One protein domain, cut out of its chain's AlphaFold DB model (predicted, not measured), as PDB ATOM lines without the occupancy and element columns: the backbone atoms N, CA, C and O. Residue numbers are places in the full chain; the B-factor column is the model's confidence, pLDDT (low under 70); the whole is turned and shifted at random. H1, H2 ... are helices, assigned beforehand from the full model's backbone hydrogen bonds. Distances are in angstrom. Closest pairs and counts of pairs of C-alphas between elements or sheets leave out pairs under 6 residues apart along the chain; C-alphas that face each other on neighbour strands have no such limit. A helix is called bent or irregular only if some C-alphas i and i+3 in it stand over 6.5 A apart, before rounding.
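Overview. This is residues 25 to 115 of the 116 residues of the protein "TonB domain protein" of Pseudomonas syringae pv. coriandricola (UniProt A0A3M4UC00). A long bent helix, H4, runs along the domain, and H1, H2 and H3 form a second row beside it, with H2 next to arm H4a and H1 meeting arm H4b at one end. Short H5 packs on H4b, and H6 stands crosswise near H2, H3 and H4a. The 91 printed residues hold six named helices, H1 to H6 in chain order, and no named strand: all helix. The whole is compact, with a radius of gyration of the C-alphas of 13.3 A and spans of 38 by 27 by 21 A.

Along the chain. H4, residues 67 to 90, was assigned as one helix by its hydrogen bonds but is bent: C-alphas 79 and 82 are 7.3 A apart. Arm H4a, residues 67 to 79, measures 18.5 A from C-alpha 67 at (24.829, -51.431, 43.865); arm H4b is residues 82 to 90, 12.7 A. H1, residues 25 to 37, begins at C-alpha 25 (43.178, -25.332, 38.990) and measures 18.6 A. H2 is residues 47 to 56, 14.3 A; H3, 59 to 64; H5, 96 to 99; H6, 102 to 113, 17.3 A.

Arrangement. H4 is the hub, touching four helices. H2 touches H4a at a shallow tilt of 25 degrees, opposite ways, the C-alphas of Gly 53 and Leu 74 closest at 5.8 A. H1 touches H4b at a steep tilt of 61 degrees, with Asn 28 and Arg 89 closest, C-alphas 6.1 A apart. H5 touches H4b; C-alphas 84 and 99 are closest, 5.5 A. H3 and H6 are close but not clearly touching, C-alphas 61 and 107 closest at 6.9 A. Every O i to N i+4 pair is within hydrogen-bond range in H1, H2, H4a and H4b, against 1 of 2 in H3 and 6 of 8 in H6; H5 is too short for one.

Size, cuts and confidence. C-alphas 36 and 63 are farthest apart, 38.5 A. The printed part has no cut and no long link. Residues 110 to 115 have pLDDT under 70.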
ATOM      1  N   GLY A  25      43.111 -26.329  40.059       90.00
ATOM      2  CA  GLY A  25      43.178 -25.332  38.990       90.00
ATOM      3  C   GLY A  25      42.507 -25.788  37.690       90.00
ATOM      4  O   GLY A  25      41.829 -24.990  37.046       90.00
ATOM      5  N   TYR A  26      42.616 -27.077  37.348       89.88
ATOM      6  CA  TYR A  26      41.906 -27.657  36.207       89.88
ATOM      7  C   TYR A  26      40.398 -27.718  36.472       89.88
ATOM      8  O   TYR A  26      39.619 -27.227  35.662       89.88
ATOM      9  N   LEU A  27      39.977 -28.211  37.645       91.00
ATOM     10  CA  LEU A  27      38.556 -28.213  38.016       91.00
ATOM     11  C   LEU A  27      37.951 -26.799  37.979       91.00
ATOM     12  O   LEU A  27      36.835 -26.615  37.504       91.00
ATOM     13  N   ASN A  28      38.683 -25.795  38.460       92.19
ATOM     14  CA  ASN A  28      38.237 -24.404  38.451       92.19
ATOM     15  C   ASN A  28      38.018 -23.888  37.022       92.19
ATOM     16  O   ASN A  28      37.058 -23.153  36.787       92.19
ATOM     17  N   HIS A  29      38.884 -24.276  36.080       91.06
ATOM     18  CA  HIS A  29      38.716 -23.961  34.663       91.06
ATOM     19  C   HIS A  29      37.444 -24.607  34.103       91.06
ATOM     20  O   HIS A  29      36.590 -23.900  33.575       91.06
ATOM     21  N   GLU A  30      37.266 -25.912  34.317       88.62
ATOM     22  CA  GLU A  30      36.095 -26.664  33.850       88.62
ATOM     23  C   GLU A  30      34.779 -26.109  34.415       88.62
ATOM     24  O   GLU A  30      33.813 -25.889  33.686       88.62
ATOM     25  N   VAL A  31      34.744 -25.803  35.715       90.69
ATOM     26  CA  VAL A  31      33.573 -25.197  36.366       90.69
ATOM     27  C   VAL A  31      33.288 -23.805  35.807       90.69
ATOM     28  O   VAL A  31      32.121 -23.454  35.621       90.69
ATOM     29  N   LYS A  32      34.324 -23.001  35.540       90.31
ATOM     30  CA  LYS A  32      34.156 -21.671  34.946       90.31
ATOM     31  C   LYS A  32      33.564 -21.776  33.541       90.31
ATOM     32  O   LYS A  32      32.567 -21.105  33.286       90.31
ATOM     33  N   SER A  33      34.119 -22.636  32.687       87.81
ATOM     34  CA  SER A  33      33.604 -22.889  31.337       87.81
ATOM     35  C   SER A  33      32.153 -23.374  31.375       87.81
ATOM     36  O   SER A  33      31.282 -22.752  30.774       87.81
ATOM     37  N   ALA A  34      31.844 -24.378  32.200       86.94
ATOM     38  CA  ALA A  34      30.480 -24.892  32.332       86.94
ATOM     39  C   ALA A  34      29.480 -23.830  32.820       86.94
ATOM     40  O   ALA A  34      28.341 -23.789  32.360       86.94
ATOM     41  N   ARG A  35      29.885 -22.937  33.732       87.38
ATOM     42  CA  ARG A  35      29.031 -21.828  34.190       87.38
ATOM     43  C   ARG A  35      28.819 -20.755  33.126       87.38
ATOM     44  O   ARG A  35      27.776 -20.105  33.161       87.38
ATOM     45  N   GLN A  36      29.787 -20.544  32.238       87.38
ATOM     46  CA  GLN A  36      29.671 -19.598  31.128       87.38
ATOM     47  C   GLN A  36      28.747 -20.141  30.038       87.38
ATOM     48  O   GLN A  36      27.834 -19.434  29.615       87.38
ATOM     49  N   ASP A  37      28.941 -21.398  29.649       85.12
ATOM     50  CA  ASP A  37      28.202 -22.015  28.547       85.12
ATOM     51  C   ASP A  37      26.793 -22.455  28.981       85.12
ATOM     52  O   ASP A  37      25.820 -22.307  28.238       85.12
ATOM     53  N   TYR A  38      26.661 -22.944  30.220       84.31
ATOM     54  CA  TYR A  38      25.445 -23.568  30.742       84.31
ATOM     55  C   TYR A  38      25.159 -23.166  32.205       84.31
ATOM     56  O   TYR A  38      25.133 -24.005  33.108       84.31
ATOM     57  N   PRO A  39      24.860 -21.884  32.491       85.12
ATOM     58  CA  PRO A  39      24.746 -21.366  33.862       85.12
ATOM     59  C   PRO A  39      23.679 -22.056  34.726       85.12
ATOM     60  O   PRO A  39      23.797 -22.071  35.956       85.12
ATOM     61  N   LYS A  40      22.639 -22.615  34.089       85.44
ATOM     62  CA  LYS A  40      21.511 -23.301  34.741       85.44
ATOM     63  C   LYS A  40      21.743 -24.798  34.946       85.44
ATOM     64  O   LYS A  40      20.941 -25.431  35.629       85.44
ATOM     65  N   GLU A  41      22.784 -25.374  34.350       85.44
ATOM     66  CA  GLU A  41      23.057 -26.796  34.510       85.44
ATOM     67  C   GLU A  41      23.724 -27.100  35.859       85.44
ATOM     68  O   GLU A  41      24.466 -26.275  36.408       85.44
ATOM     69  N   PRO A  42      23.442 -28.279  36.439       87.94
ATOM     70  CA  PRO A  42      24.059 -28.678  37.688       87.94
ATOM     71  C   PRO A  42      25.542 -28.982  37.472       87.94
ATOM     72  O   PRO A  42      25.935 -29.598  36.483       87.94
ATOM     73  N   LEU A  43      26.367 -28.625  38.457       88.38
ATOM     74  CA  LEU A  43      27.810 -28.869  38.409       88.38
ATOM     75  C   LEU A  43      28.173 -30.361  38.382       88.38
ATOM     76  O   LEU A  43      29.282 -30.696  37.991       88.38
ATOM     77  N   SER A  44      27.244 -31.261  38.718       85.81
ATOM     78  CA  SER A  44      27.421 -32.709  38.537       85.81
ATOM     79  C   SER A  44      27.641 -33.127  37.082       85.81
ATOM     80  O   SER A  44      28.165 -34.212  36.850       85.81
ATOM     81  N   LYS A  45      27.270 -32.281  36.112       84.00
ATOM     82  CA  LYS A  45      27.525 -32.510  34.684       84.00
ATOM     83  C   LYS A  45      28.909 -32.071  34.217       84.00
ATOM     84  O   LYS A  45      29.286 -32.437  33.114       84.00
ATOM     85  N   VAL A  46      29.657 -31.318  35.026       88.12
ATOM     86  CA  VAL A  46      31.052 -30.995  34.706       88.12
ATOM     87  C   VAL A  46      31.839 -32.300  34.621       88.12
ATOM     88  O   VAL A  46      31.707 -33.154  35.503       88.12
ATOM     89  N   ASP A  47      32.663 -32.436  33.584       85.94
ATOM     90  CA  ASP A  47      33.340 -33.681  33.215       85.94
ATOM     91  C   ASP A  47      34.005 -34.378  34.401       85.94
ATOM     92  O   ASP A  47      33.755 -35.556  34.646       85.94
ATOM     93  N   VAL A  48      34.774 -33.643  35.208       87.62
ATOM     94  CA  VAL A  48      35.464 -34.198  36.386       87.62
ATOM     95  C   VAL A  48      34.495 -34.898  37.356       87.62
ATOM     96  O   VAL A  48      34.775 -36.010  37.818       87.62
ATOM     97  N   PHE A  49      33.335 -34.299  37.644       90.50
ATOM     98  CA  PHE A  49      32.327 -34.900  38.527       90.50
ATOM     99  C   PHE A  49      31.581 -36.046  37.844       90.50
ATOM    100  O   PHE A  49      31.350 -37.079  38.477       90.50
ATOM    101  N   SER A  50      31.264 -35.899  36.556       87.56
ATOM    102  CA  SER A  50      30.625 -36.947  35.754       87.56
ATOM    103  C   SER A  50      31.482 -38.217  35.707       87.56
ATOM    104  O   SER A  50      30.995 -39.305  36.026       87.56
ATOM    105  N   TYR A  51      32.782 -38.093  35.422       87.06
ATOM    106  CA  TYR A  51      33.718 -39.222  35.415       87.06
ATOM    107  C   TYR A  51      33.925 -39.823  36.805       87.06
ATOM    108  O   TYR A  51      33.963 -41.045  36.933       87.06
ATOM    109  N   THR A  52      33.993 -39.000  37.859       88.69
ATOM    110  CA  THR A  52      34.053 -39.511  39.242       88.69
ATOM    111  C   THR A  52      32.811 -40.352  39.561       88.69
ATOM    112  O   THR A  52      32.928 -41.444  40.115       88.69
ATOM    113  N   GLY A  53      31.625 -39.891  39.154       89.69
ATOM    114  CA  GLY A  53      30.379 -40.641  39.298       89.69
ATOM    115  C   GLY A  53      30.381 -41.957  38.516       89.69
ATOM    116  O   GLY A  53      29.989 -42.987  39.055       89.69
ATOM    117  N   GLN A  54      30.880 -41.960  37.278       88.38
ATOM    118  CA  GLN A  54      31.011 -43.183  36.476       88.38
ATOM    119  C   GLN A  54      31.993 -44.182  37.101       88.38
ATOM    120  O   GLN A  54      31.708 -45.379  37.141       88.38
ATOM    121  N   ALA A  55      33.116 -43.701  37.640       87.00
ATOM    122  CA  ALA A  55      34.121 -44.536  38.290       87.00
ATOM    123  C   ALA A  55      33.558 -45.289  39.508       87.00
ATOM    124  O   ALA A  55      33.917 -46.446  39.731       87.00
ATOM    125  N   LEU A  56      32.608 -44.689  40.239       88.75
ATOM    126  CA  LEU A  56      31.890 -45.367  41.325       88.75
ATOM    127  C   LEU A  56      31.080 -46.577  40.849       88.75
ATOM    128  O   LEU A  56      30.823 -47.471  41.646       88.75
ATOM    129  N   PHE A  57      30.705 -46.637  39.570       88.62
ATOM    130  CA  PHE A  57      29.997 -47.768  38.969       88.62
ATOM    131  C   PHE A  57      30.899 -48.679  38.128       88.62
ATOM    132  O   PHE A  57      30.411 -49.675  37.590       88.62
ATOM    133  N   GLY A  58      32.200 -48.387  38.058       85.12
ATOM    134  CA  GLY A  58      33.189 -49.220  37.382       85.12
ATOM    135  C   GLY A  58      33.364 -50.592  38.039       85.12
ATOM    136  O   GLY A  58      33.027 -50.793  39.209       85.12
ATOM    137  N   SER A  59      33.925 -51.539  37.282       81.69
ATOM    138  CA  SER A  59      34.132 -52.926  37.720       81.69
ATOM    139  C   SER A  59      34.895 -53.004  39.042       81.69
ATOM    140  O   SER A  59      34.443 -53.688  39.951       81.69
ATOM    141  N   HIS A  60      35.994 -52.263  39.202       82.94
ATOM    142  CA  HIS A  60      36.790 -52.243  40.434       82.94
ATOM    143  C   HIS A  60      35.947 -51.943  41.687       82.94
ATOM    144  O   HIS A  60      35.992 -52.690  42.663       82.94
ATOM    145  N   VAL A  61      35.112 -50.901  41.644       85.75
ATOM    146  CA  VAL A  61      34.246 -50.540  42.776       85.75
ATOM    147  C   VAL A  61      33.114 -51.555  42.948       85.75
ATOM    148  O   VAL A  61      32.754 -51.872  44.078       85.75
ATOM    149  N   ALA A  62      32.590 -52.121  41.857       88.19
ATOM    150  CA  ALA A  62      31.551 -53.150  41.906       88.19
ATOM    151  C   ALA A  62      32.005 -54.455  42.594       88.19
ATOM    152  O   ALA A  62      31.172 -55.147  43.172       88.19
ATOM    153  N   HIS A  63      33.305 -54.773  42.584       88.50
ATOM    154  CA  HIS A  63      33.854 -55.903  43.350       88.50
ATOM    155  C   HIS A  63      33.932 -55.620  44.860       88.50
ATOM    156  O   HIS A  63      33.981 -56.555  45.652       88.50
ATOM    157  N   GLN A  64      33.948 -54.347  45.266       88.25
ATOM    158  CA  GLN A  64      34.095 -53.937  46.668       88.25
ATOM    159  C   GLN A  64      32.778 -53.501  47.317       88.25
ATOM    160  O   GLN A  64      32.671 -53.496  48.542       88.25
ATOM    161  N   ARG A  65      31.805 -53.060  46.513       91.31
ATOM    162  CA  ARG A  65      30.571 -52.410  46.965       91.31
ATOM    163  C   ARG A  65      29.373 -52.910  46.172       91.31
ATOM    164  O   ARG A  65      29.395 -52.978  44.941       91.31
ATOM    165  N   THR A  66      28.286 -53.166  46.882       94.69
ATOM    166  CA  THR A  66      26.980 -53.473  46.299       94.69
ATOM    167  C   THR A  66      26.432 -52.284  45.501       94.69
ATOM    168  O   THR A  66      26.866 -51.140  45.646       94.69
ATOM    169  N   GLU A  67      25.461 -52.523  44.618       92.69
ATOM    170  CA  GLU A  67      24.829 -51.431  43.865       92.69
ATOM    171  C   GLU A  67      24.180 -50.350  44.756       92.69
ATOM    172  O   GLU A  67      24.407 -49.170  44.475       92.69
ATOM    173  N   PRO A  68      23.433 -50.679  45.834       95.81
ATOM    174  CA  PRO A  68      22.893 -49.661  46.735       95.81
ATOM    175  C   PRO A  68      23.977 -48.798  47.392       95.81
ATOM    176  O   PRO A  68      23.828 -47.580  47.457       95.81
ATOM    177  N   GLU A  69      25.098 -49.394  47.808       94.12
ATOM    178  CA  GLU A  69      26.232 -48.641  48.362       94.12
ATOM    179  C   GLU A  69      26.846 -47.694  47.323       94.12
ATOM    180  O   GLU A  69      27.150 -46.544  47.635       94.12
ATOM    181  N   ARG A  70      26.982 -48.134  46.066       93.25
ATOM    182  CA  ARG A  70      27.483 -47.287  44.968       93.25
ATOM    183  C   ARG A  70      26.542 -46.119  44.659       93.25
ATOM    184  O   ARG A  70      27.018 -45.012  44.408       93.25
ATOM    185  N   LYS A  71      25.222 -46.326  44.743       94.56
ATOM    186  CA  LYS A  71      24.224 -45.243  44.631       94.56
ATOM    187  C   LYS A  71      24.356 -44.232  45.772       94.56
ATOM    188  O   LYS A  71      24.421 -43.038  45.497       94.56
ATOM    189  N   ALA A  72      24.503 -44.694  47.014       95.88
ATOM    190  CA  ALA A  72      24.719 -43.812  48.164       95.88
ATOM    191  C   ALA A  72      26.013 -42.985  48.030       95.88
ATOM    192  O   ALA A  72      26.032 -41.792  48.333       95.88
ATOM    193  N   LEU A  73      27.089 -43.586  47.508       94.19
ATOM    194  CA  LEU A  73      28.341 -42.878  47.219       94.19
ATOM    195  C   LEU A  73      28.172 -41.800  46.139       94.19
ATOM    196  O   LEU A  73      28.758 -40.722  46.255       94.19
ATOM    197  N   LEU A  74      27.367 -42.064  45.104       93.94
ATOM    198  CA  LEU A  74      27.060 -41.084  44.060       93.94
ATOM    199  C   LEU A  74      26.240 -39.908  44.608       93.94
ATOM    200  O   LEU A  74      26.532 -38.756  44.284       93.94
ATOM    201  N   GLU A  75      25.252 -40.177  45.459       94.94
ATOM    202  CA  GLU A  75      24.476 -39.133  46.138       94.94
ATOM    203  C   GLU A  75      25.366 -38.286  47.052       94.94
ATOM    204  O   GLU A  75      25.316 -37.054  47.006       94.94
ATOM    205  N   GLN A  76      26.247 -38.932  47.821       94.88
ATOM    206  CA  GLN A  76      27.215 -38.253  48.679       94.88
ATOM    207  C   GLN A  76      28.180 -37.377  47.869       94.88
ATOM    208  O   GLN A  76      28.470 -36.249  48.275       94.88
ATOM    209  N   LEU A  77      28.658 -37.865  46.719       94.31
ATOM    210  CA  LEU A  77      29.461 -37.071  45.791       94.31
ATOM    211  C   LEU A  77      28.681 -35.839  45.330       94.31
ATOM    212  O   LEU A  77      29.192 -34.730  45.459       94.31
ATOM    213  N   GLY A  78      27.444 -36.025  44.854       93.88
ATOM    214  CA  GLY A  78      26.573 -34.948  44.377       93.88
ATOM    215  C   GLY A  78      26.331 -33.860  45.427       93.88
ATOM    216  O   GLY A  78      26.455 -32.673  45.123       93.88
ATOM    217  N   ALA A  79      26.065 -34.258  46.673       95.06
ATOM    218  CA  ALA A  79      25.876 -33.337  47.792       95.06
ATOM    219  C   ALA A  79      27.161 -32.573  48.165       95.06
ATOM    220  O   ALA A  79      27.095 -31.426  48.607       95.06
ATOM    221  N   ALA A  80      28.334 -33.181  47.966       95.31
ATOM    222  CA  ALA A  80      29.622 -32.577  48.298       95.31
ATOM    223  C   ALA A  80      30.147 -31.595  47.234       95.31
ATOM    224  O   ALA A  80      31.024 -30.788  47.551       95.31
ATOM    225  N   ILE A  81      29.617 -31.622  46.002       94.75
ATOM    226  CA  ILE A  81      30.103 -30.806  44.872       94.75
ATOM    227  C   ILE A  81      30.302 -29.325  45.235       94.75
ATOM    228  O   ILE A  81      31.389 -28.807  44.965       94.75
ATOM    229  N   PRO A  82      29.336 -28.614  45.857       94.19
ATOM    230  CA  PRO A  82      29.511 -27.193  46.160       94.19
ATOM    231  C   PRO A  82      30.708 -26.928  47.083       94.19
ATOM    232  O   PRO A  82      31.481 -25.997  46.848       94.19
ATOM    233  N   THR A  83      30.899 -27.778  48.092       95.94
ATOM    234  CA  THR A  83      32.016 -27.684  49.042       95.94
ATOM    235  C   THR A  83      33.347 -27.993  48.364       95.94
ATOM    236  O   THR A  83      34.312 -27.256  48.557       95.94
ATOM    237  N   VAL A  84      33.399 -29.025  47.515       95.31
ATOM    238  CA  VAL A  84      34.602 -29.378  46.742       95.31
ATOM    239  C   VAL A  84      35.024 -28.230  45.827       95.31
ATOM    240  O   VAL A  84      36.185 -27.828  45.837       95.31
ATOM    241  N   VAL A  85      34.077 -27.656  45.079       94.88
ATOM    242  CA  VAL A  85      34.333 -26.514  44.188       94.88
ATOM    243  C   VAL A  85      34.823 -25.306  44.981       94.88
ATOM    244  O   VAL A  85      35.782 -24.654  44.572       94.88
ATOM    245  N   SER A  86      34.209 -25.019  46.132       96.00
ATOM    246  CA  SER A  86      34.645 -23.927  47.008       96.00
ATOM    247  C   SER A  86      36.087 -24.124  47.489       96.00
ATOM    248  O   SER A  86      36.901 -23.208  47.375       96.00
ATOM    249  N   ASN A  87      36.427 -25.327  47.958       95.94
ATOM    250  CA  ASN A  87      37.773 -25.651  48.431       95.94
ATOM    251  C   ASN A  87      38.812 -25.591  47.305       95.94
ATOM    252  O   ASN A  87      39.872 -24.991  47.491       95.94
ATOM    253  N   CYS A  88      38.501 -26.136  46.126       95.12
ATOM    254  CA  CYS A  88      39.395 -26.068  44.972       95.12
ATOM    255  C   CYS A  88      39.593 -24.640  44.456       95.12
ATOM    256  O   CYS A  88      40.696 -24.295  44.024       95.12
ATOM    257  N   ARG A  89      38.572 -23.778  44.537       94.94
ATOM    258  CA  ARG A  89      38.702 -22.362  44.168       94.94
ATOM    259  C   ARG A  89      39.731 -21.642  45.039       94.94
ATOM    260  O   ARG A  89      40.481 -20.818  44.528       94.94
ATOM    261  N   SER A  90      39.767 -21.959  46.331       96.38
ATOM    262  CA  SER A  90      40.721 -21.376  47.279       96.38
ATOM    263  C   SER A  90      42.118 -22.002  47.211       96.38
ATOM    264  O   SER A  90      43.065 -21.390  47.687       96.38
ATOM    265  N   ASN A  91      42.257 -23.197  46.627       95.38
ATOM    266  CA  ASN A  91      43.494 -23.981  46.652       95.38
ATOM    267  C   ASN A  91      43.805 -24.572  45.261       95.38
ATOM    268  O   ASN A  91      43.708 -25.786  45.074       95.38
ATOM    269  N   PRO A  92      44.156 -23.753  44.252       92.75
ATOM    270  CA  PRO A  92      44.292 -24.211  42.865       92.75
ATOM    271  C   PRO A  92      45.418 -25.238  42.647       92.75
ATOM    272  O   PRO A  92      45.310 -26.070  41.745       92.75
ATOM    273  N   ASP A  93      46.464 -25.222  43.474       91.62
ATOM    274  CA  ASP A  93      47.601 -26.146  43.360       91.62
ATOM    275  C   ASP A  93      47.372 -27.500  44.055       91.62
ATOM    276  O   ASP A  93      48.138 -28.442  43.846       91.62
ATOM    277  N   HIS A  94      46.304 -27.621  44.852       92.69
ATOM    278  CA  HIS A  94      45.937 -28.863  45.532       92.69
ATOM    279  C   HIS A  94      45.251 -29.855  44.590       92.69
ATOM    280  O   HIS A  94      44.851 -29.521  43.469       92.69
ATOM    281  N   ARG A  95      45.106 -31.102  45.049       91.19
ATOM    282  CA  ARG A  95      44.438 -32.159  44.291       91.19
ATOM    283  C   ARG A  95      42.950 -32.184  44.615       91.19
ATOM    284  O   ARG A  95      42.544 -32.131  45.772       91.19
ATOM    285  N   TYR A  96      42.133 -32.343  43.585       90.56
ATOM    286  CA  TYR A  96      40.686 -32.522  43.693       90.56
ATOM    287  C   TYR A  96      40.313 -33.685  44.623       90.56
ATOM    288  O   TYR A  96      39.401 -33.557  45.441       90.56
ATOM    289  N   GLY A  97      41.056 -34.793  44.540       90.31
ATOM    290  CA  GLY A  97      40.835 -35.985  45.353       90.31
ATOM    291  C   GLY A  97      40.967 -35.747  46.854       90.31
ATOM    292  O   GLY A  97      40.296 -36.430  47.626       90.31
ATOM    293  N   ASP A  98      41.750 -34.752  47.281       91.31
ATOM    294  CA  ASP A  98      41.929 -34.429  48.702       91.31
ATOM    295  C   ASP A  98      40.646 -33.866  49.324       91.31
ATOM    296  O   ASP A  98      40.399 -34.065  50.516       91.31
ATOM    297  N   TYR A  99      39.811 -33.213  48.508       94.62
ATOM    298  CA  TYR A  99      38.549 -32.603  48.923       94.62
ATOM    299  C   TYR A  99      37.331 -33.509  48.732       94.62
ATOM    300  O   TYR A  99      36.238 -33.150  49.172       94.62
ATOM    301  N   LEU A 100      37.496 -34.678  48.106       92.81
ATOM    302  CA  LEU A 100      36.416 -35.650  47.966       92.81
ATOM    303  C   LEU A 100      35.960 -36.192  49.329       92.81
ATOM    304  O   LEU A 100      36.772 -36.321  50.252       92.81
ATOM    305  N   PRO A 101      34.681 -36.596  49.459       93.38
ATOM    306  CA  PRO A 101      34.220 -37.317  50.639       93.38
ATOM    307  C   PRO A 101      35.095 -38.544  50.903       93.38
ATOM    308  O   PRO A 101      35.415 -39.285  49.974       93.38
ATOM    309  N   ALA A 102      35.452 -38.788  52.167       91.75
ATOM    310  CA  ALA A 102      36.405 -39.839  52.532       91.75
ATOM    311  C   ALA A 102      36.100 -41.225  51.912       91.75
ATOM    312  O   ALA A 102      37.036 -41.828  51.383       91.75
ATOM    313  N   PRO A 103      34.838 -41.712  51.873       89.56
ATOM    314  CA  PRO A 103      34.517 -42.989  51.230       89.56
ATOM    315  C   PRO A 103      34.823 -43.012  49.726       89.56
ATOM    316  O   PRO A 103      35.324 -44.005  49.208       89.56
ATOM    317  N   VAL A 104      34.566 -41.901  49.028       89.12
ATOM    318  CA  VAL A 104      34.854 -41.753  47.595       89.12
ATOM    319  C   VAL A 104      36.363 -41.652  47.376       89.12
ATOM    320  O   VAL A 104      36.900 -42.323  46.500       89.12
ATOM    321  N   ARG A 105      37.068 -40.875  48.206       88.81
ATOM    322  CA  ARG A 105      38.523 -40.689  48.113       88.81
ATOM    323  C   ARG A 105      39.290 -42.009  48.196       88.81
ATOM    324  O   ARG A 105      40.188 -42.228  47.391       88.81
ATOM    325  N   VAL A 106      38.923 -42.889  49.130       86.38
ATOM    326  CA  VAL A 106      39.565 -44.209  49.292       86.38
ATOM    327  C   VAL A 106      39.408 -45.059  48.030       86.38
ATOM    328  O   VAL A 106      40.372 -45.661  47.566       86.38
ATOM    329  N   LEU A 107      38.218 -45.056  47.426       82.88
ATOM    330  CA  LEU A 107      37.961 -45.794  46.186       82.88
ATOM    331  C   LEU A 107      38.737 -45.214  44.998       82.88
ATOM    332  O   LEU A 107      39.229 -45.967  44.161       82.88
ATOM    333  N   MET A 108      38.864 -43.887  44.930       76.00
ATOM    334  CA  MET A 108      39.626 -43.217  43.872       76.00
ATOM    335  C   MET A 108      41.138 -43.435  44.002       76.00
ATOM    336  O   MET A 108      41.819 -43.486  42.981       76.00
ATOM    337  N   ALA A 109      41.659 -43.584  45.224       71.81
ATOM    338  CA  ALA A 109      43.055 -43.948  45.453       71.81
ATOM    339  C   ALA A 109      43.354 -45.357  44.916       71.81
ATOM    340  O   ALA A 109      44.266 -45.509  44.111       71.81
ATOM    341  N   GLY A 110      42.514 -46.350  45.237       61.72
ATOM    342  CA  GLY A 110      42.694 -47.722  44.740       61.72
ATOM    343  C   GLY A 110      42.562 -47.863  43.215       61.72
ATOM    344  O   GLY A 110      43.191 -48.727  42.615       61.72
ATOM    345  N   LEU A 111      41.803 -46.979  42.552       64.12
ATOM    346  CA  LEU A 111      41.731 -46.934  41.083       64.12
ATOM    347  C   LEU A 111      43.033 -46.459  40.423       64.12
ATOM    348  O   LEU A 111      43.292 -46.820  39.279       64.12
ATOM    349  N   ALA A 112      43.833 -45.641  41.114       56.81
ATOM    350  CA  ALA A 112      45.127 -45.186  40.610       56.81
ATOM    351  C   ALA A 112      46.212 -46.272  40.718       56.81
ATOM    352  O   ALA A 112      47.198 -46.207  39.992       56.81
ATOM    353  N   GLU A 113      46.021 -47.257  41.599       50.53
ATOM    354  CA  GLU A 113      46.974 -48.342  41.860       50.53
ATOM    355  C   GLU A 113      46.722 -49.586  40.989       50.53
ATOM    356  O   GLU A 113      47.644 -50.346  40.742       50.53
ATOM    357  N   GLY A 114      45.505 -49.777  40.461       43.69
ATOM    358  CA  GLY A 114      45.131 -50.949  39.649       43.69
ATOM    359  C   GLY A 114      45.398 -50.849  38.140       43.69
ATOM    360  O   GLY A 114      44.778 -51.588  37.377       43.69
ATOM    361  N   SER A 115      46.240 -49.912  37.691       39.66
ATOM    362  CA  SER A 115      46.691 -49.830  36.291       39.66
ATOM    363  C   SER A 115      48.051 -50.518  36.144       39.66
ATOM    364  O   SER A 115      49.064 -49.848  35.956       39.66
TER     365      SER A 115